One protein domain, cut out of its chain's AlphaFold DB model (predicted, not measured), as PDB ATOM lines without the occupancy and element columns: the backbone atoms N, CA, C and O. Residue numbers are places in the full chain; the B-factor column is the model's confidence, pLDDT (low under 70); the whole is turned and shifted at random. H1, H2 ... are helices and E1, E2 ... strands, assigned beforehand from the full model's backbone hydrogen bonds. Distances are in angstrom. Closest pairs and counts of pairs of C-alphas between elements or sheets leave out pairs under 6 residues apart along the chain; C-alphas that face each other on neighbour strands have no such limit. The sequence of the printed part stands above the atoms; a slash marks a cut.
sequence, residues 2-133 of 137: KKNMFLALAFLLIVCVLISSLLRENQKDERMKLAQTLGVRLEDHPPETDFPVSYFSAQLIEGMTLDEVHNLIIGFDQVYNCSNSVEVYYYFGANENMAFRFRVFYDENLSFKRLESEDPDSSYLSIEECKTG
ATOM      1  N   LYS A   2     -51.751 -36.394 -51.442       60.53
ATOM      2  CA  LYS A   2     -51.161 -36.099 -50.110       60.53
ATOM      3  C   LYS A   2     -49.620 -36.184 -50.021       60.53
ATOM      4  O   LYS A   2     -49.018 -35.409 -49.291       60.53
ATOM      5  N   LYS A   3     -48.974 -37.079 -50.783       67.06
ATOM      6  CA  LYS A   3     -47.508 -37.289 -50.740       67.06
ATOM      7  C   LYS A   3     -46.709 -36.090 -51.281       67.06
ATOM      8  O   LYS A   3     -45.714 -35.707 -50.681       67.06
ATOM      9  N   ASN A   4     -47.192 -35.453 -52.350       74.88
ATOM     10  CA  ASN A   4     -46.553 -34.268 -52.940       74.88
ATOM     11  C   ASN A   4     -46.755 -33.025 -52.062       74.88
ATOM     12  O   ASN A   4     -45.861 -32.197 -51.963       74.88
ATOM     13  N   MET A   5     -47.899 -32.936 -51.375       80.50
ATOM     14  CA  MET A   5     -48.174 -31.878 -50.399       80.50
ATOM     15  C   MET A   5     -47.265 -31.991 -49.167       80.50
ATOM     16  O   MET A   5     -46.752 -30.984 -48.699       80.50
ATOM     17  N   PHE A   6     -47.004 -33.211 -48.684       83.94
ATOM     18  CA  PHE A   6     -46.065 -33.439 -47.581       83.94
ATOM     19  C   PHE A   6     -44.618 -33.088 -47.963       83.94
ATOM     20  O   PHE A   6     -43.926 -32.429 -47.196       83.94
ATOM     21  N   LEU A   7     -44.178 -33.467 -49.169       86.12
ATOM     22  CA  LEU A   7     -42.862 -33.089 -49.706       86.12
ATOM     23  C   LEU A   7     -42.711 -31.569 -49.861       86.12
ATOM     24  O   LEU A   7     -41.678 -31.023 -49.486       86.12
ATOM     25  N   ALA A   8     -43.744 -30.886 -50.360       87.56
ATOM     26  CA  ALA A   8     -43.745 -29.430 -50.469       87.56
ATOM     27  C   ALA A   8     -43.686 -28.749 -49.090       87.56
ATOM     28  O   ALA A   8     -42.918 -27.808 -48.911       87.56
ATOM     29  N   LEU A   9     -44.437 -29.252 -48.101       90.06
ATOM     30  CA  LEU A   9     -44.422 -28.719 -46.735       90.06
ATOM     31  C   LEU A   9     -43.062 -28.933 -46.052       90.06
ATOM     32  O   LEU A   9     -42.550 -28.028 -45.401       90.06
ATOM     33  N   ALA A  10     -42.457 -30.111 -46.232       88.81
ATOM     34  CA  ALA A  10     -41.131 -30.417 -45.703       88.81
ATOM     35  C   ALA A  10     -40.048 -29.533 -46.337       88.81
ATOM     36  O   ALA A  10     -39.181 -29.023 -45.632       88.81
ATOM     37  N   PHE A  11     -40.123 -29.300 -47.651       91.62
ATOM     38  CA  PHE A  11     -39.222 -28.380 -48.342       91.62
ATOM     39  C   PHE A  11     -39.388 -26.939 -47.846       91.62
ATOM     40  O   PHE A  11     -38.392 -26.289 -47.543       91.62
ATOM     41  N   LEU A  12     -40.629 -26.461 -47.690       92.12
ATOM     42  CA  LEU A  12     -40.914 -25.133 -47.140       92.12
ATOM     43  C   LEU A  12     -40.313 -24.968 -45.734       92.12
ATOM     44  O   LEU A  12     -39.651 -23.972 -45.467       92.12
ATOM     45  N   LEU A  13     -40.485 -25.969 -44.866       91.31
ATOM     46  CA  LEU A  13     -39.899 -25.986 -43.522       91.31
ATOM     47  C   LEU A  13     -38.370 -25.892 -43.559       91.31
ATOM     48  O   LEU A  13     -37.799 -25.094 -42.820       91.31
ATOM     49  N   ILE A  14     -37.709 -26.655 -44.434       91.62
ATOM     50  CA  ILE A  14     -36.249 -26.592 -44.602       91.62
ATOM     51  C   ILE A  14     -35.818 -25.192 -45.048       91.62
ATOM     52  O   ILE A  14     -34.880 -24.635 -44.483       91.62
ATOM     53  N   VAL A  15     -36.516 -24.600 -46.020       89.69
ATOM     54  CA  VAL A  15     -36.220 -23.244 -46.499       89.69
ATOM     55  C   VAL A  15     -36.382 -22.216 -45.375       89.69
ATOM     56  O   VAL A  15     -35.488 -21.397 -45.185       89.69
ATOM     57  N   CYS A  16     -37.457 -22.286 -44.586       85.25
ATOM     58  CA  CYS A  16     -37.653 -21.397 -43.438       85.25
ATOM     59  C   CYS A  16     -36.523 -21.527 -42.409       85.25
ATOM     60  O   CYS A  16     -35.977 -20.513 -41.983       85.25
ATOM     61  N   VAL A  17     -36.123 -22.754 -42.056       86.00
ATOM     62  CA  VAL A  17     -35.020 -22.994 -41.109       86.00
ATOM     63  C   VAL A  17     -33.701 -22.421 -41.633       86.00
ATOM     64  O   VAL A  17     -32.978 -21.770 -40.880       86.00
ATOM     65  N   LEU A  18     -33.400 -22.616 -42.921       86.38
ATOM     66  CA  LEU A  18     -32.189 -22.077 -43.541       86.38
ATOM     67  C   LEU A  18     -32.178 -20.544 -43.522       86.38
ATOM     68  O   LEU A  18     -31.179 -19.953 -43.115       86.38
ATOM     69  N   ILE A  19     -33.293 -19.900 -43.881       83.25
ATOM     70  CA  ILE A  19     -33.417 -18.435 -43.850       83.25
ATOM     71  C   ILE A  19     -33.216 -17.904 -42.425       83.25
ATOM     72  O   ILE A  19     -32.435 -16.976 -42.227       83.25
ATOM     73  N   SER A  20     -33.859 -18.512 -41.424       77.81
ATOM     74  CA  SER A  20     -33.689 -18.114 -40.023       77.81
ATOM     75  C   SER A  20     -32.247 -18.289 -39.537       77.81
ATOM     76  O   SER A  20     -31.749 -17.449 -38.791       77.81
ATOM     77  N   SER A  21     -31.556 -19.352 -39.968       78.94
ATOM     78  CA  SER A  21     -30.150 -19.572 -39.607       78.94
ATOM     79  C   SER A  21     -29.215 -18.523 -40.216       78.94
ATOM     80  O   SER A  21     -28.393 -17.967 -39.492       78.94
ATOM     81  N   LEU A  22     -29.408 -18.187 -41.497       81.69
ATOM     82  CA  LEU A  22     -28.633 -17.160 -42.196       81.69
ATOM     83  C   LEU A  22     -28.841 -15.780 -41.558       81.69
ATOM     84  O   LEU A  22     -27.890 -15.033 -41.353       81.69
ATOM     85  N   LEU A  23     -30.088 -15.453 -41.201       77.62
ATOM     86  CA  LEU A  23     -30.417 -14.192 -40.538       77.62
ATOM     87  C   LEU A  23     -29.697 -14.066 -39.191       77.62
ATOM     88  O   LEU A  23     -29.112 -13.029 -38.889       77.62
ATOM     89  N   ARG A  24     -29.694 -15.145 -38.401       76.81
ATOM     90  CA  ARG A  24     -29.021 -15.179 -37.098       76.81
ATOM     91  C   ARG A  24     -27.505 -15.018 -37.220       76.81
ATOM     92  O   ARG A  24     -26.893 -14.398 -36.351       76.81
ATOM     93  N   GLU A  25     -26.906 -15.590 -38.261       80.38
ATOM     94  CA  GLU A  25     -25.476 -15.447 -38.545       80.38
ATOM     95  C   GLU A  25     -25.132 -13.999 -38.917       80.38
ATOM     96  O   GLU A  25     -24.266 -13.405 -38.278       80.38
ATOM     97  N   ASN A  26     -25.902 -13.379 -39.817       83.12
ATOM     98  CA  ASN A  26     -25.717 -11.972 -40.181       83.12
ATOM     99  C   ASN A  26     -25.807 -11.035 -38.964       83.12
ATOM    100  O   ASN A  26     -24.914 -10.221 -38.748       83.12
ATOM    101  N   GLN A  27     -26.825 -11.198 -38.112       81.44
ATOM    102  CA  GLN A  27     -26.969 -10.389 -36.892       81.44
ATOM    103  C   GLN A  27     -25.818 -10.603 -35.898       81.44
ATOM    104  O   GLN A  27     -25.489  -9.720 -35.103       81.44
ATOM    105  N   LYS A  28     -25.207 -11.792 -35.872       84.38
ATOM    106  CA  LYS A  28     -24.009 -12.032 -35.060       84.38
ATOM    107  C   LYS A  28     -22.816 -11.252 -35.618       84.38
ATOM    108  O   LYS A  28     -22.127 -10.588 -34.847       84.38
ATOM    109  N   ASP A  29     -22.611 -11.290 -36.928       88.19
ATOM    110  CA  ASP A  29     -21.519 -10.570 -37.587       88.19
ATOM    111  C   ASP A  29     -21.648  -9.052 -37.427       88.19
ATOM    112  O   ASP A  29     -20.654  -8.364 -37.187       88.19
ATOM    113  N   GLU A  30     -22.862  -8.513 -37.524       90.00
ATOM    114  CA  GLU A  30     -23.111  -7.083 -37.331       90.00
ATOM    115  C   GLU A  30     -22.857  -6.646 -35.883       90.00
ATOM    116  O   GLU A  30     -22.166  -5.649 -35.659       90.00
ATOM    117  N   ARG A  31     -23.291  -7.440 -34.896       89.19
ATOM    118  CA  ARG A  31     -22.949  -7.210 -33.483       89.19
ATOM    119  C   ARG A  31     -21.444  -7.223 -33.253       89.19
ATOM    120  O   ARG A  31     -20.923  -6.337 -32.580       89.19
ATOM    121  N   MET A  32     -20.732  -8.188 -33.838       90.75
ATOM    122  CA  MET A  32     -19.275  -8.279 -33.713       90.75
ATOM    123  C   MET A  32     -18.577  -7.055 -34.312       90.75
ATOM    124  O   MET A  32     -17.664  -6.509 -33.693       90.75
ATOM    125  N   LYS A  33     -19.014  -6.590 -35.488       92.50
ATOM    126  CA  LYS A  33     -18.476  -5.376 -36.125       92.50
ATOM    127  C   LYS A  33     -18.726  -4.128 -35.283       92.50
ATOM    128  O   LYS A  33     -17.822  -3.304 -35.137       92.50
ATOM    129  N   LEU A  34     -19.922  -3.988 -34.713       94.06
ATOM    130  CA  LEU A  34     -20.235  -2.855 -33.849       94.06
ATOM    131  C   LEU A  34     -19.405  -2.895 -32.557       94.06
ATOM    132  O   LEU A  34     -18.818  -1.884 -32.189       94.06
ATOM    133  N   ALA A  35     -19.263  -4.061 -31.921       93.69
ATOM    134  CA  ALA A  35     -18.409  -4.221 -30.744       93.69
ATOM    135  C   ALA A  35     -16.947  -3.838 -31.030       93.69
ATOM    136  O   ALA A  35     -16.353  -3.068 -30.278       93.69
ATOM    137  N   GLN A  36     -16.395  -4.280 -32.168       94.12
ATOM    138  CA  GLN A  36     -15.059  -3.869 -32.618       94.12
ATOM    139  C   GLN A  36     -14.953  -2.354 -32.826       94.12
ATOM    140  O   GLN A  36     -13.960  -1.753 -32.424       94.12
ATOM    141  N   THR A  37     -15.976  -1.737 -33.422       93.94
ATOM    142  CA  THR A  37     -16.032  -0.280 -33.643       93.94
ATOM    143  C   THR A  37     -16.039   0.488 -32.322       93.94
ATOM    144  O   THR A  37     -15.380   1.517 -32.199       93.94
ATOM    145  N   LEU A  38     -16.735  -0.045 -31.319       93.69
ATOM    146  CA  LEU A  38     -16.797   0.502 -29.966       93.69
ATOM    147  C   LEU A  38     -15.571   0.138 -29.110       93.69
ATOM    148  O   LEU A  38     -15.445   0.619 -27.988       93.69
ATOM    149  N   GLY A  39     -14.660  -0.698 -29.617       94.38
ATOM    150  CA  GLY A  39     -13.475  -1.147 -28.886       94.38
ATOM    151  C   GLY A  39     -13.781  -2.083 -27.712       94.38
ATOM    152  O   GLY A  39     -12.976  -2.177 -26.786       94.38
ATOM    153  N   VAL A  40     -14.924  -2.773 -27.742       92.88
ATOM    154  CA  VAL A  40     -15.372  -3.701 -26.692       92.88
ATOM    155  C   VAL A  40     -15.475  -5.131 -27.210       92.88
ATOM    156  O   VAL A  40     -15.425  -5.395 -28.412       92.88
ATOM    157  N   ARG A  41     -15.622  -6.080 -26.285       89.75
ATOM    158  CA  ARG A  41     -15.863  -7.490 -26.598       89.75
ATOM    159  C   ARG A  41     -17.322  -7.817 -26.300       89.75
ATOM    160  O   ARG A  41     -17.848  -7.373 -25.283       89.75
ATOM    161  N   LEU A  42     -17.983  -8.578 -27.172       85.75
ATOM    162  CA  LEU A  42     -19.402  -8.916 -26.988       85.75
ATOM    163  C   LEU A  42     -19.639  -9.699 -25.694       85.75
ATOM    164  O   LEU A  42     -20.648  -9.498 -25.026       85.75
ATOM    165  N   GLU A  43     -18.681 -10.544 -25.322       84.75
ATOM    166  CA  GLU A  43     -18.746 -11.422 -24.157       84.75
ATOM    167  C   GLU A  43     -18.783 -10.640 -22.831       84.75
ATOM    168  O   GLU A  43     -19.234 -11.166 -21.815       84.75
ATOM    169  N   ASP A  44     -18.339  -9.376 -22.840       85.31
ATOM    170  CA  ASP A  44     -18.369  -8.489 -21.674       85.31
ATOM    171  C   ASP A  44     -19.763  -7.856 -21.450       85.31
ATOM    172  O   ASP A  44     -19.984  -7.188 -20.438       85.31
ATOM    173  N   HIS A  45     -20.725  -8.093 -22.356       79.50
ATOM    174  CA  HIS A  45     -22.074  -7.513 -22.323       79.50
ATOM    175  C   HIS A  45     -23.193  -8.576 -22.385       79.50
ATOM    176  O   HIS A  45     -23.970  -8.602 -23.344       79.50
ATOM    177  N   PRO A  46     -23.307  -9.463 -21.375       72.50
ATOM    178  CA  PRO A  46     -24.313 -10.518 -21.370       72.50
ATOM    179  C   PRO A  46     -25.741 -10.005 -21.047       72.50
ATOM    180  O   PRO A  46     -25.891  -9.127 -20.197       72.50
ATOM    181  N   PRO A  47     -26.791 -10.613 -21.638       73.38
ATOM    182  CA  PRO A  47     -26.690 -11.608 -22.699       73.38
ATOM    183  C   PRO A  47     -26.289 -10.925 -24.017       73.38
ATOM    184  O   PRO A  47     -26.796  -9.862 -24.359       73.38
ATOM    185  N   GLU A  48     -25.401 -11.553 -24.795       72.38
ATOM    186  CA  GLU A  48     -24.924 -10.993 -26.076       72.38
ATOM    187  C   GLU A  48     -26.072 -10.690 -27.054       72.38
ATOM    188  O   GLU A  48     -25.923  -9.897 -27.984       72.38
ATOM    189  N   THR A  49     -27.216 -11.360 -26.878       73.81
ATOM    190  CA  THR A  49     -28.458 -11.134 -27.628       73.81
ATOM    191  C   THR A  49     -29.015  -9.733 -27.453       73.81
ATOM    192  O   THR A  49     -29.695  -9.276 -28.359       73.81
ATOM    193  N   ASP A  50     -28.681  -9.048 -26.362       80.00
ATOM    194  CA  ASP A  50     -29.204  -7.718 -26.049       80.00
ATOM    195  C   ASP A  50     -28.222  -6.616 -26.469       80.00
ATOM    196  O   ASP A  50     -28.486  -5.427 -26.302       80.00
ATOM    197  N   PHE A  51     -27.065  -6.972 -27.030       87.56
ATOM    198  CA  PHE A  51     -26.151  -5.993 -27.603       87.56
ATOM    199  C   PHE A  51     -26.760  -5.390 -28.888       87.56
ATOM    200  O   PHE A  51     -27.184  -6.158 -29.756       87.56
ATOM    201  N   PRO A  52     -26.776  -4.051 -29.066       91.00
ATOM    202  CA  PRO A  52     -25.994  -3.051 -28.329       91.00
ATOM    203  C   PRO A  52     -26.743  -2.326 -27.200       91.00
ATOM    204  O   PRO A  52     -26.161  -1.455 -26.555       91.00
ATOM    205  N   VAL A  53     -28.008  -2.664 -26.940       88.50
ATOM    206  CA  VAL A  53     -28.822  -2.041 -25.881       88.50
ATOM    207  C   VAL A  53     -28.123  -2.138 -24.532       88.50
ATOM    208  O   VAL A  53     -27.983  -1.132 -23.841       88.50
ATOM    209  N   SER A  54     -27.665  -3.338 -24.168       87.44
ATOM    210  CA  SER A  54     -26.990  -3.585 -22.889       87.44
ATOM    211  C   SER A  54     -25.746  -2.707 -22.713       87.44
ATOM    212  O   SER A  54     -25.510  -2.182 -21.624       87.44
ATOM    213  N   TYR A  55     -24.992  -2.482 -23.792       92.44
ATOM    214  CA  TYR A  55     -23.838  -1.589 -23.801       92.44
ATOM    215  C   TYR A  55     -24.251  -0.129 -23.593       92.44
ATOM    216  O   TYR A  55     -23.789   0.506 -22.646       92.44
ATOM    217  N   PHE A  56     -25.147   0.406 -24.427       94.19
ATOM    218  CA  PHE A  56     -25.530   1.819 -24.337       94.19
ATOM    219  C   PHE A  56     -26.271   2.144 -23.039       94.19
ATOM    220  O   PHE A  56     -26.028   3.198 -22.462       94.19
ATOM    221  N   SER A  57     -27.091   1.228 -22.524       90.56
ATOM    222  CA  SER A  57     -27.738   1.365 -21.213       90.56
ATOM    223  C   SER A  57     -26.722   1.548 -20.076       90.56
ATOM    224  O   SER A  57     -26.973   2.297 -19.138       90.56
ATOM    225  N   ALA A  58     -25.545   0.920 -20.176       91.38
ATOM    226  CA  ALA A  58     -24.469   1.081 -19.200       91.38
ATOM    227  C   ALA A  58     -23.635   2.361 -19.396       91.38
ATOM    228  O   ALA A  58     -23.011   2.824 -18.444       91.38
ATOM    229  N   GLN A  59     -23.581   2.910 -20.616       94.88
ATOM    230  CA  GLN A  59     -22.808   4.124 -20.923       94.88
ATOM    231  C   GLN A  59     -23.607   5.414 -20.717       94.88
ATOM    232  O   GLN A  59     -23.031   6.442 -20.372       94.88
ATOM    233  N   LEU A  60     -24.917   5.375 -20.953       96.56
ATOM    234  CA  LEU A  60     -25.788   6.538 -20.856       96.56
ATOM    235  C   LEU A  60     -26.134   6.827 -19.393       96.56
ATOM    236  O   LEU A  60     -26.635   5.965 -18.673       96.56
ATOM    237  N   ILE A  61     -25.895   8.064 -18.965       96.94
ATOM    238  CA  ILE A  61     -26.126   8.523 -17.592       96.94
ATOM    239  C   ILE A  61     -27.182   9.623 -17.619       96.94
ATOM    240  O   ILE A  61     -27.100  10.542 -18.435       96.94
ATOM    241  N   GLU A  62     -28.176   9.533 -16.729       97.81
ATOM    242  CA  GLU A  62     -29.225  10.554 -16.589       97.81
ATOM    243  C   GLU A  62     -28.610  11.959 -16.465       97.81
ATOM    244  O   GLU A  62     -27.673  12.178 -15.695       97.81
ATOM    245  N   GLY A  63     -29.127  12.904 -17.250       97.75
ATOM    246  CA  GLY A  63     -28.629  14.276 -17.333       97.75
ATOM    247  C   GLY A  63     -27.593  14.540 -18.431       97.75
ATOM    248  O   GLY A  63     -27.259  15.704 -18.642       97.75
ATOM    249  N   MET A  64     -27.107  13.520 -19.152       98.44
ATOM    250  CA  MET A  64     -26.272  13.731 -20.346       98.44
ATOM    251  C   MET A  64     -26.988  14.613 -21.368       98.44
ATOM    252  O   MET A  64     -28.176  14.444 -21.631       98.44
ATOM    253  N   THR A  65     -26.268  15.543 -21.975       97.88
ATOM    254  CA  THR A  65     -26.805  16.405 -23.027       97.88
ATOM    255  C   THR A  65     -27.114  15.609 -24.293       97.88
ATOM    256  O   THR A  65     -26.488  14.586 -24.564       97.88
ATOM    257  N   LEU A  66     -28.036  16.120 -25.113       97.38
ATOM    258  CA  LEU A  66     -28.339  15.560 -26.432       97.38
ATOM    259  C   LEU A  66     -27.074  15.256 -27.255       97.38
ATOM    260  O   LEU A  66     -26.922  14.159 -27.782       97.38
ATOM    261  N   ASP A  67     -26.133  16.203 -27.295       97.50
ATOM    262  CA  ASP A  67     -24.890  16.068 -28.058       97.50
ATOM    263  C   ASP A  67     -23.994  14.942 -27.501       97.50
ATOM    264  O   ASP A  67     -23.368  14.207 -28.260       97.50
ATOM    265  N   GLU A  68     -23.931  14.763 -26.177       97.81
ATOM    266  CA  GLU A  68     -23.197  13.650 -25.556       97.81
ATOM    267  C   GLU A  68     -23.831  12.302 -25.905       97.81
ATOM    268  O   GLU A  68     -23.116  11.366 -26.264       97.81
ATOM    269  N   VAL A  69     -25.164  12.213 -25.875       97.62
ATOM    270  CA  VAL A  69     -25.889  10.999 -26.270       97.62
ATOM    271  C   VAL A  69     -25.637  10.661 -27.738       97.62
ATOM    272  O   VAL A  69     -25.308   9.520 -28.051       97.62
ATOM    273  N   HIS A  70     -25.731  11.644 -28.635       97.19
ATOM    274  CA  HIS A  70     -25.500  11.451 -30.072       97.19
ATOM    275  C   HIS A  70     -24.066  11.041 -30.400       97.19
ATOM    276  O   HIS A  70     -23.846  10.298 -31.353       97.19
ATOM    277  N   ASN A  71     -23.094  11.490 -29.607       96.56
ATOM    278  CA  ASN A  71     -21.703  11.066 -29.752       96.56
ATOM    279  C   ASN A  71     -21.448   9.656 -29.196       96.56
ATOM    280  O   ASN A  71     -20.523   8.986 -29.653       96.56
ATOM    281  N   LEU A  72     -22.237   9.208 -28.213       96.38
ATOM    282  CA  LEU A  72     -22.127   7.866 -27.635       96.38
ATOM    283  C   LEU A  72     -22.832   6.808 -28.486       96.38
ATOM    284  O   LEU A  72     -22.263   5.745 -28.730       96.38
ATOM    285  N   ILE A  73     -24.063   7.076 -28.925       96.50
ATOM    286  CA  ILE A  73     -24.867   6.125 -29.694       96.50
ATOM    287  C   ILE A  73     -24.457   6.192 -31.163       96.50
ATOM    288  O   ILE A  73     -24.877   7.077 -31.905       96.50
ATOM    289  N   ILE A  74     -23.661   5.218 -31.596       94.56
ATOM    290  CA  ILE A  74     -23.110   5.155 -32.953       94.56
ATOM    291  C   ILE A  74     -23.359   3.800 -33.611       94.56
ATOM    292  O   ILE A  74     -23.580   2.794 -32.942       94.56
ATOM    293  N   GLY A  75     -23.247   3.766 -34.939       92.19
ATOM    294  CA  GLY A  75     -23.345   2.530 -35.719       92.19
ATOM    295  C   GLY A  75     -24.772   2.011 -35.903       92.19
ATOM    296  O   GLY A  75     -24.940   0.857 -36.282       92.19
ATOM    297  N   PHE A  76     -25.776   2.847 -35.628       92.75
ATOM    298  CA  PHE A  76     -27.166   2.579 -35.986       92.75
ATOM    299  C   PHE A  76     -27.356   2.669 -37.504       92.75
ATOM    300  O   PHE A  76     -26.736   3.498 -38.172       92.75
ATOM    301  N   ASP A  77     -28.261   1.853 -38.037       90.38
ATOM    302  CA  ASP A  77     -28.648   1.888 -39.449       90.38
ATOM    303  C   ASP A  77     -29.616   3.044 -39.721       90.38
ATOM    304  O   ASP A  77     -29.562   3.702 -40.762       90.38
ATOM    305  N   GLN A  78     -30.510   3.301 -38.763       91.69
ATOM    306  CA  GLN A  78     -31.517   4.345 -38.863       91.69
ATOM    307  C   GLN A  78     -31.892   4.892 -37.487       91.69
ATOM    308  O   GLN A  78     -31.824   4.198 -36.472       91.69
ATOM    309  N   VAL A  79     -32.307   6.156 -37.466       94.06
ATOM    310  CA  VAL A  79     -32.855   6.809 -36.282       94.06
ATOM    311  C   VAL A  79     -34.094   7.609 -36.652       94.06
ATOM    312  O   VAL A  79     -34.175   8.193 -37.740       94.06
ATOM    313  N   TYR A  80     -35.058   7.617 -35.742       94.12
ATOM    314  CA  TYR A  80     -36.305   8.348 -35.878       94.12
ATOM    315  C   TYR A  80     -36.546   9.237 -34.669       94.12
ATOM    316  O   TYR A  80     -36.398   8.803 -33.533       94.12
ATOM    317  N   ASN A  81     -37.007  10.448 -34.927       94.31
ATOM    318  CA  ASN A  81     -37.557  11.373 -33.958       94.31
ATOM    319  C   ASN A  81     -39.074  11.161 -33.887       94.31
ATOM    320  O   ASN A  81     -39.785  11.423 -34.859       94.31
ATOM    321  N   CYS A  82     -39.564  10.685 -32.747       91.06
ATOM    322  CA  CYS A  82     -40.977  10.347 -32.541       91.06
ATOM    323  C   CYS A  82     -41.748  11.386 -31.719       91.06
ATOM    324  O   CYS A  82     -42.956  11.264 -31.535       91.06
ATOM    325  N   SER A  83     -41.052  12.393 -31.196       89.75
ATOM    326  CA  SER A  83     -41.596  13.556 -30.498       89.75
ATOM    327  C   SER A  83     -40.451  14.534 -30.223       89.75
ATOM    328  O   SER A  83     -39.289  14.227 -30.469       89.75
ATOM    329  N   ASN A  84     -40.738  15.676 -29.597       90.88
ATOM    330  CA  ASN A  84     -39.703  16.633 -29.186       90.88
ATOM    331  C   ASN A  84     -38.717  16.093 -28.128       90.88
ATOM    332  O   ASN A  84     -37.813  16.820 -27.738       90.88
ATOM    333  N   SER A  85     -38.896  14.868 -27.630       94.88
ATOM    334  CA  SER A  85     -38.063  14.302 -26.568       94.88
ATOM    335  C   SER A  85     -37.852  12.791 -26.683       94.88
ATOM    336  O   SER A  85     -37.482  12.149 -25.700       94.88
ATOM    337  N   VAL A  86     -38.099  12.195 -27.854       95.50
ATOM    338  CA  VAL A  86     -37.926  10.752 -28.059       95.50
ATOM    339  C   VAL A  86     -37.242  10.466 -29.386       95.50
ATOM    340  O   VAL A  86     -37.726  10.867 -30.446       95.50
ATOM    341  N   GLU A  87     -36.167   9.687 -29.314       96.19
ATOM    342  CA  GLU A  87     -35.508   9.080 -30.468       96.19
ATOM    343  C   GLU A  87     -35.629   7.561 -30.421       96.19
ATOM    344  O   GLU A  87     -35.670   6.966 -29.345       96.19
ATOM    345  N   VAL A  88     -35.674   6.923 -31.586       93.94
ATOM    346  CA  VAL A  88     -35.716   5.466 -31.735       93.94
ATOM    347  C   VAL A  88     -34.592   5.046 -32.663       93.94
ATOM    348  O   VAL A  88     -34.573   5.448 -33.825       93.94
ATOM    349  N   TYR A  89     -33.670   4.238 -32.149       93.31
ATOM    350  CA  TYR A  89     -32.495   3.764 -32.872       93.31
ATOM    351  C   TYR A  89     -32.701   2.335 -33.358       93.31
ATOM    352  O   TYR A  89     -33.199   1.491 -32.613       93.31
ATOM    353  N   TYR A  90     -32.295   2.078 -34.600       90.38
ATOM    354  CA  TYR A  90     -32.414   0.792 -35.281       90.38
ATOM    355  C   TYR A  90     -31.024   0.235 -35.584       90.38
ATOM    356  O   TYR A  90     -30.170   0.939 -36.125       90.38
ATOM    357  N   TYR A  91     -30.827  -1.040 -35.266       89.38
ATOM    358  CA  TYR A  91     -29.611  -1.798 -35.538       89.38
ATOM    359  C   TYR A  91     -29.958  -3.134 -36.196       89.38
ATOM    360  O   TYR A  91     -30.944  -3.777 -35.831       89.38
ATOM    361  N   PHE A  92     -29.089  -3.597 -37.089       83.25
ATOM    362  CA  PHE A  92     -29.077  -4.968 -37.612       83.25
ATOM    363  C   PHE A  92     -30.335  -5.330 -38.410       83.25
ATOM    364  O   PHE A  92     -30.828  -6.463 -38.378       83.25
ATOM    365  N   GLY A  93     -30.897  -4.337 -39.102       71.25
ATOM    366  CA  GLY A  93     -32.083  -4.511 -39.930       71.25
ATOM    367  C   GLY A  93     -32.815  -3.205 -40.229       71.25
ATOM    368  O   GLY A  93     -33.079  -2.402 -39.344       71.25
ATOM    369  N   ALA A  94     -33.219  -3.028 -41.490       53.41
ATOM    370  CA  ALA A  94     -34.067  -1.909 -41.921       53.41
ATOM    371  C   ALA A  94     -35.577  -2.217 -41.824       53.41
ATOM    372  O   ALA A  94     -36.406  -1.324 -41.973       53.41
ATOM    373  N   ASN A  95     -35.949  -3.484 -41.604       60.19
ATOM    374  CA  ASN A  95     -37.345  -3.906 -41.477       60.19
ATOM    375  C   ASN A  95     -37.755  -3.983 -40.004       60.19
ATOM    376  O   ASN A  95     -37.071  -4.616 -39.201       60.19
ATOM    377  N   GLU A  96     -38.929  -3.438 -39.685       58.91
ATOM    378  CA  GLU A  96     -39.473  -3.333 -38.320       58.91
ATOM    379  C   GLU A  96     -39.531  -4.658 -37.549       58.91
ATOM    380  O   GLU A  96     -39.438  -4.662 -36.330       58.91
ATOM    381  N   ASN A  97     -39.652  -5.793 -38.239       62.22
ATOM    382  CA  ASN A  97     -39.780  -7.106 -37.599       62.22
ATOM    383  C   ASN A  97     -38.443  -7.828 -37.369       62.22
ATOM    384  O   ASN A  97     -38.442  -8.953 -36.878       62.22
ATOM    385  N   MET A  98     -37.323  -7.249 -37.808       67.94
ATOM    386  CA  MET A  98     -36.009  -7.910 -37.781       67.94
ATOM    387  C   MET A  98     -34.901  -7.036 -37.188       67.94
ATOM    388  O   MET A  98     -33.814  -7.548 -36.931       67.94
ATOM    389  N   ALA A  99     -35.169  -5.745 -36.986       77.00
ATOM    390  CA  ALA A  99     -34.235  -4.803 -36.393       77.00
ATOM    391  C   ALA A  99     -34.210  -4.932 -34.866       77.00
ATOM    392  O   ALA A  99     -35.254  -5.055 -34.225       77.00
ATOM    393  N   PHE A 100     -33.025  -4.806 -34.282       83.38
ATOM    394  CA  PHE A 100     -32.884  -4.473 -32.871       83.38
ATOM    395  C   PHE A 100     -33.189  -2.995 -32.676       83.38
ATOM    396  O   PHE A 100     -32.640  -2.143 -33.378       83.38
ATOM    397  N   ARG A 101     -34.070  -2.684 -31.723       87.31
ATOM    398  CA  ARG A 101     -34.542  -1.320 -31.496       87.31
ATOM    399  C   ARG A 101     -34.523  -0.946 -30.030       87.31
ATOM    400  O   ARG A 101     -34.837  -1.753 -29.154       87.31
ATOM    401  N   PHE A 102     -34.233   0.320 -29.780       91.06
ATOM    402  CA  PHE A 102     -34.467   0.936 -28.485       91.06
ATOM    403  C   PHE A 102     -34.829   2.407 -28.641       91.06
ATOM    404  O   PHE A 102     -34.455   3.060 -29.617       91.06
ATOM    405  N   ARG A 103     -35.572   2.926 -27.667       93.25
ATOM    406  CA  ARG A 103     -35.905   4.339 -27.555       93.25
ATOM    407  C   ARG A 103     -35.027   5.010 -26.525       93.25
ATOM    408  O   ARG A 103     -34.757   4.448 -25.465       93.25
ATOM    409  N   VAL A 104     -34.670   6.246 -26.816       96.62
ATOM    410  CA  VAL A 104     -34.054   7.165 -25.874       96.62
ATOM    411  C   VAL A 104     -35.051   8.265 -25.567       96.62
ATOM    412  O   VAL A 104     -35.598   8.891 -26.473       96.62
ATOM    413  N   PHE A 105     -35.299   8.476 -24.278       96.88
ATOM    414  CA  PHE A 105     -36.154   9.542 -23.780       96.88
ATOM    415  C   PHE A 105     -35.295  10.663 -23.220       96.88
ATOM    416  O   PHE A 105     -34.400  10.423 -22.406       96.88
ATOM    417  N   TYR A 106     -35.652  11.882 -23.592       97.75
ATOM    418  CA  TYR A 106     -35.086  13.113 -23.076       97.75
ATOM    419  C   TYR A 106     -36.102  13.846 -22.189       97.75
ATOM    420  O   TYR A 106     -37.311  13.587 -22.239       97.75
ATOM    421  N   ASP A 107     -35.616  14.745 -21.343       96.62
ATOM    422  CA  ASP A 107     -36.447  15.712 -20.631       96.62
ATOM    423  C   ASP A 107     -36.787  16.935 -21.509       96.62
ATOM    424  O   ASP A 107     -36.477  16.986 -22.701       96.62
ATOM    425  N   GLU A 108     -37.448  17.935 -20.922       94.56
ATOM    426  CA  GLU A 108     -37.820  19.177 -21.617       94.56
ATOM    427  C   GLU A 108     -36.606  20.015 -22.062       94.56
ATOM    428  O   GLU A 108     -36.732  20.847 -22.957       94.56
ATOM    429  N   ASN A 109     -35.431  19.777 -21.468       95.69
ATOM    430  CA  ASN A 109     -34.172  20.447 -21.792       95.69
ATOM    431  C   ASN A 109     -33.298  19.622 -22.751       95.69
ATOM    432  O   ASN A 109     -32.121  19.945 -22.927       95.69
ATOM    433  N   LEU A 110     -33.843  18.555 -23.349       96.56
ATOM    434  CA  LEU A 110     -33.114  17.616 -24.207       96.56
ATOM    435  C   LEU A 110     -31.933  16.934 -23.488       96.56
ATOM    436  O   LEU A 110     -30.905  16.637 -24.096       96.56
ATOM    437  N   SER A 111     -32.076  16.688 -22.185       97.81
ATOM    438  CA  SER A 111     -31.135  15.889 -21.396       97.81
ATOM    439  C   SER A 111     -31.634  14.454 -21.276       97.81
ATOM    440  O   SER A 111     -32.828  14.214 -21.094       97.81
ATOM    441  N   PHE A 112     -30.730  13.486 -21.398       98.12
ATOM    442  CA  PHE A 112     -31.026  12.063 -21.315       98.12
ATOM    443  C   PHE A 112     -31.738  11.730 -20.009       98.12
ATOM    444  O   PHE A 112     -31.270  12.081 -18.926       98.12
ATOM    445  N   LYS A 113     -32.844  10.999 -20.119       97.69
ATOM    446  CA  LYS A 113     -33.622  10.527 -18.977       97.69
ATOM    447  C   LYS A 113     -33.514   9.022 -18.807       97.69
ATOM    448  O   LYS A 113     -33.281   8.539 -17.706       97.69
ATOM    449  N   ARG A 114     -33.762   8.272 -19.883       95.88
ATOM    450  CA  ARG A 114     -33.741   6.805 -19.859       95.88
ATOM    451  C   ARG A 114     -33.713   6.205 -21.255       95.88
ATOM    452  O   ARG A 114     -34.093   6.850 -22.232       95.88
ATOM    453  N   LEU A 115     -33.344   4.931 -21.297       94.12
ATOM    454  CA  LEU A 115     -33.397   4.072 -22.470       94.12
ATOM    455  C   LEU A 115     -34.424   2.956 -22.233       94.12
ATOM    456  O   LEU A 115     -34.477   2.388 -21.144       94.12
ATOM    457  N   GLU A 116     -35.226   2.638 -23.246       91.06
ATOM    458  CA  GLU A 116     -36.153   1.499 -23.236       91.06
ATOM    459  C   GLU A 116     -35.927   0.648 -24.490       91.06
ATOM    460  O   GLU A 116     -35.988   1.165 -25.603       91.06
ATOM    461  N   SER A 117     -35.681  -0.650 -24.336       86.19
ATOM    462  CA  SER A 117     -35.622  -1.594 -25.456       86.19
ATOM    463  C   SER A 117     -36.929  -2.352 -25.622       86.19
ATOM    464  O   SER A 117     -37.743  -2.423 -24.701       86.19
ATOM    465  N   GLU A 118     -37.121  -2.939 -26.798       76.75
ATOM    466  CA  GLU A 118     -38.180  -3.930 -26.969       76.75
ATOM    467  C   GLU A 118     -37.888  -5.190 -26.166       76.75
ATOM    468  O   GLU A 118     -36.738  -5.618 -26.043       76.75
ATOM    469  N   ASP A 119     -38.955  -5.781 -25.640       65.25
ATOM    470  CA  ASP A 119     -38.927  -7.164 -25.199       65.25
ATOM    471  C   ASP A 119     -38.786  -8.051 -26.455       65.25
ATOM    472  O   ASP A 119     -39.534  -7.844 -27.418       65.25
ATOM    473  N   PRO A 120     -37.861  -9.030 -26.482       54.69
ATOM    474  CA  PRO A 120     -37.737  -9.988 -27.580       54.69
ATOM    475  C   PRO A 120     -39.054 -10.678 -27.983       54.69
ATOM    476  O   PRO A 120     -39.202 -11.064 -29.143       54.69
ATOM    477  N   ASP A 121     -40.008 -10.810 -27.056       53.06
ATOM    478  CA  ASP A 121     -41.309 -11.448 -27.289       53.06
ATOM    479  C   ASP A 121     -42.420 -10.453 -27.689       53.06
ATOM    480  O   ASP A 121     -43.552 -10.858 -27.981       53.06
ATOM    481  N   SER A 122     -42.132  -9.145 -27.728       55.28
ATOM    482  CA  SER A 122     -43.106  -8.104 -28.066       55.28
ATOM    483  C   SER A 122     -42.462  -6.900 -28.757       55.28
ATOM    484  O   SER A 122     -41.949  -5.979 -28.119       55.28
ATOM    485  N   SER A 123     -42.564  -6.863 -30.088       58.22
ATOM    486  CA  SER A 123     -42.276  -5.661 -30.866       58.22
ATOM    487  C   SER A 123     -43.449  -4.677 -30.787       58.22
ATOM    488  O   SER A 123     -44.526  -4.922 -31.330       58.22
ATOM    489  N   TYR A 124     -43.258  -3.553 -30.094       66.25
ATOM    490  CA  TYR A 124     -44.291  -2.528 -29.888       66.25
ATOM    491  C   TYR A 124     -43.820  -1.106 -30.241       66.25
ATOM    492  O   TYR A 124     -44.592  -0.150 -30.133       66.25
ATOM    493  N   LEU A 125     -42.570  -0.895 -30.674       73.50
ATOM    494  CA  LEU A 125     -42.149   0.445 -31.097       73.50
ATOM    495  C   LEU A 125     -42.676   0.756 -32.504       73.50
ATOM    496  O   LEU A 125     -42.037   0.447 -33.508       73.50
ATOM    497  N   SER A 126     -43.855   1.383 -32.547       74.62
ATOM    498  CA  SER A 126     -44.400   2.011 -33.752       74.62
ATOM    499  C   SER A 126     -43.649   3.301 -34.074       74.62
ATOM    500  O   SER A 126     -43.354   4.095 -33.176       74.62
ATOM    501  N   ILE A 127     -43.382   3.502 -35.366       82.38
ATOM    502  CA  ILE A 127     -42.776   4.717 -35.919       82.38
ATOM    503  C   ILE A 127     -43.715   5.504 -36.844       82.38
ATOM    504  O   ILE A 127     -43.262   6.408 -37.543       82.38
ATOM    505  N   GLU A 128     -45.014   5.181 -36.863       83.31
ATOM    506  CA  GLU A 128     -45.981   5.741 -37.828       83.31
ATOM    507  C   GLU A 128     -46.030   7.278 -37.847       83.31
ATOM    508  O   GLU A 128     -46.245   7.875 -38.901       83.31
ATOM    509  N   GLU A 129     -45.787   7.930 -36.707       86.25
ATOM    510  CA  GLU A 129     -45.808   9.395 -36.575       86.25
ATOM    511  C   GLU A 129     -44.406  10.014 -36.422       86.25
ATOM    512  O   GLU A 129     -44.269  11.202 -36.118       86.25
ATOM    513  N   CYS A 130     -43.350   9.230 -36.644       91.38
ATOM    514  CA  CYS A 130     -41.978   9.678 -36.459       91.38
ATOM    515  C   CYS A 130     -41.373  10.261 -37.740       91.38
ATOM    516  O   CYS A 130     -41.726   9.908 -38.866       91.38
ATOM    517  N   LYS A 131     -40.397  11.153 -37.571       93.69
ATOM    518  CA  LYS A 131     -39.581  11.709 -38.653       93.69
ATOM    519  C   LYS A 131     -38.216  11.045 -38.655       93.69
ATOM    520  O   LYS A 131     -37.629  10.845 -37.600       93.69
ATOM    521  N   THR A 132     -37.681  10.746 -39.832       93.56
ATOM    522  CA  THR A 132     -36.303  10.257 -39.945       93.56
ATOM    523  C   THR A 132     -35.317  11.324 -39.476       93.56
ATOM    524  O   THR A 132     -35.414  12.480 -39.893       93.56
ATOM    525  N   GLY A 133     -34.339  10.913 -38.673       94.56
ATOM    526  CA  GLY A 133     -33.256  11.760 -38.190       94.56
ATOM    527  C   GLY A 133     -33.251  11.935 -36.675       94.56
ATOM    528  O   GLY A 133     -34.166  11.513 -35.969       94.56
TER     529      GLY A 133
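Overview. This is residues 2 to 133 of the 137 residues of an uncharacterized protein of Ornatilinea apprima (UniProt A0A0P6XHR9). A strongly twisted sheet of four strands, E1 to E4, makes one wall of a small body, with the short helix H2 over its E3 and E4 side and H3 near H2; from this body the long helix H1 runs out as an arm, its residues 2 to 22 sticking out free. After E4, residues 118 to 133 have no named element and lead back to the other edge of the sheet, where residues 131 to 132 pair with E1. The printed part has 132 residues, with three named helices and then four named strands in the order H1 H2 H3 E1 E2 E3 E4; the sheet runs E1 E2 E3 E4, antiparallel throughout, and the class is mixed, helices and strands. The whole is loose, with a radius of gyration of the C-alphas of 18.0 A, and elongated, spanning 66 by 35 by 21 A.

Along the chain. The sheet holds E1, residues 78 to 83; E2, residues 86 to 91; E3, residues 100 to 106, 20.2 A long; and E4, residues 112 to 117. E4 ends at C-alpha 117, (-35.622, -1.594, -25.456). H2 is residues 53 to 59 and H3 is residues 66 to 72. H1, residues 2 to 37, measures 52.8 A from C-alpha 2 at (-51.161, -36.099, -50.110) to C-alpha 37 at (-16.032, -0.280, -33.643).

Arrangement. The strands form a meander, each the antiparallel neighbour of the one before, and each successive pair is a hairpin. In E1 and E2, N 88 and O 80 are 2.8 A apart, within hydrogen-bond range; in E2 and E3, N 91 and O 100, 2.8 A; in E3 and E4, N 103 and O 116, 2.7 A. The edge strands E1 and E4 are apart. H2 is on the sheet at a height over the sheet of 9.5 A, over E3 and only just over E4, with 3 of its C-alphas there. It runs along the strands, at 8 degrees to E3 on the local plane; its closest C-alphas to E4 are those of Ser 57 and Leu 115, 6.4 A. H3 only grazes the sheet, with residues 66 to 69. H2 and H3 are close but not clearly touching: the closest C-alphas, of Phe 56 and Leu 72, are 7.7 A apart. H1 only grazes the sheet, with residues 27 to 34, and is apart from H2 and H3. In H1, H2 and H3 every O i to N i+4 pair is within hydrogen-bond range.

Size, cuts and confidence. The two C-alphas farthest apart, of Lys 3 and Asn 109, are 65.9 A apart. Without residues 2 to 22 the body spans 39 by 29 by 22 A. The printed part has no cut. The link from H1 to H2, 15 residues, is long. The mean pLDDT of the printed part is 86.5; residues 2 to 3, 94 to 98 and 119 to 124 are under 70.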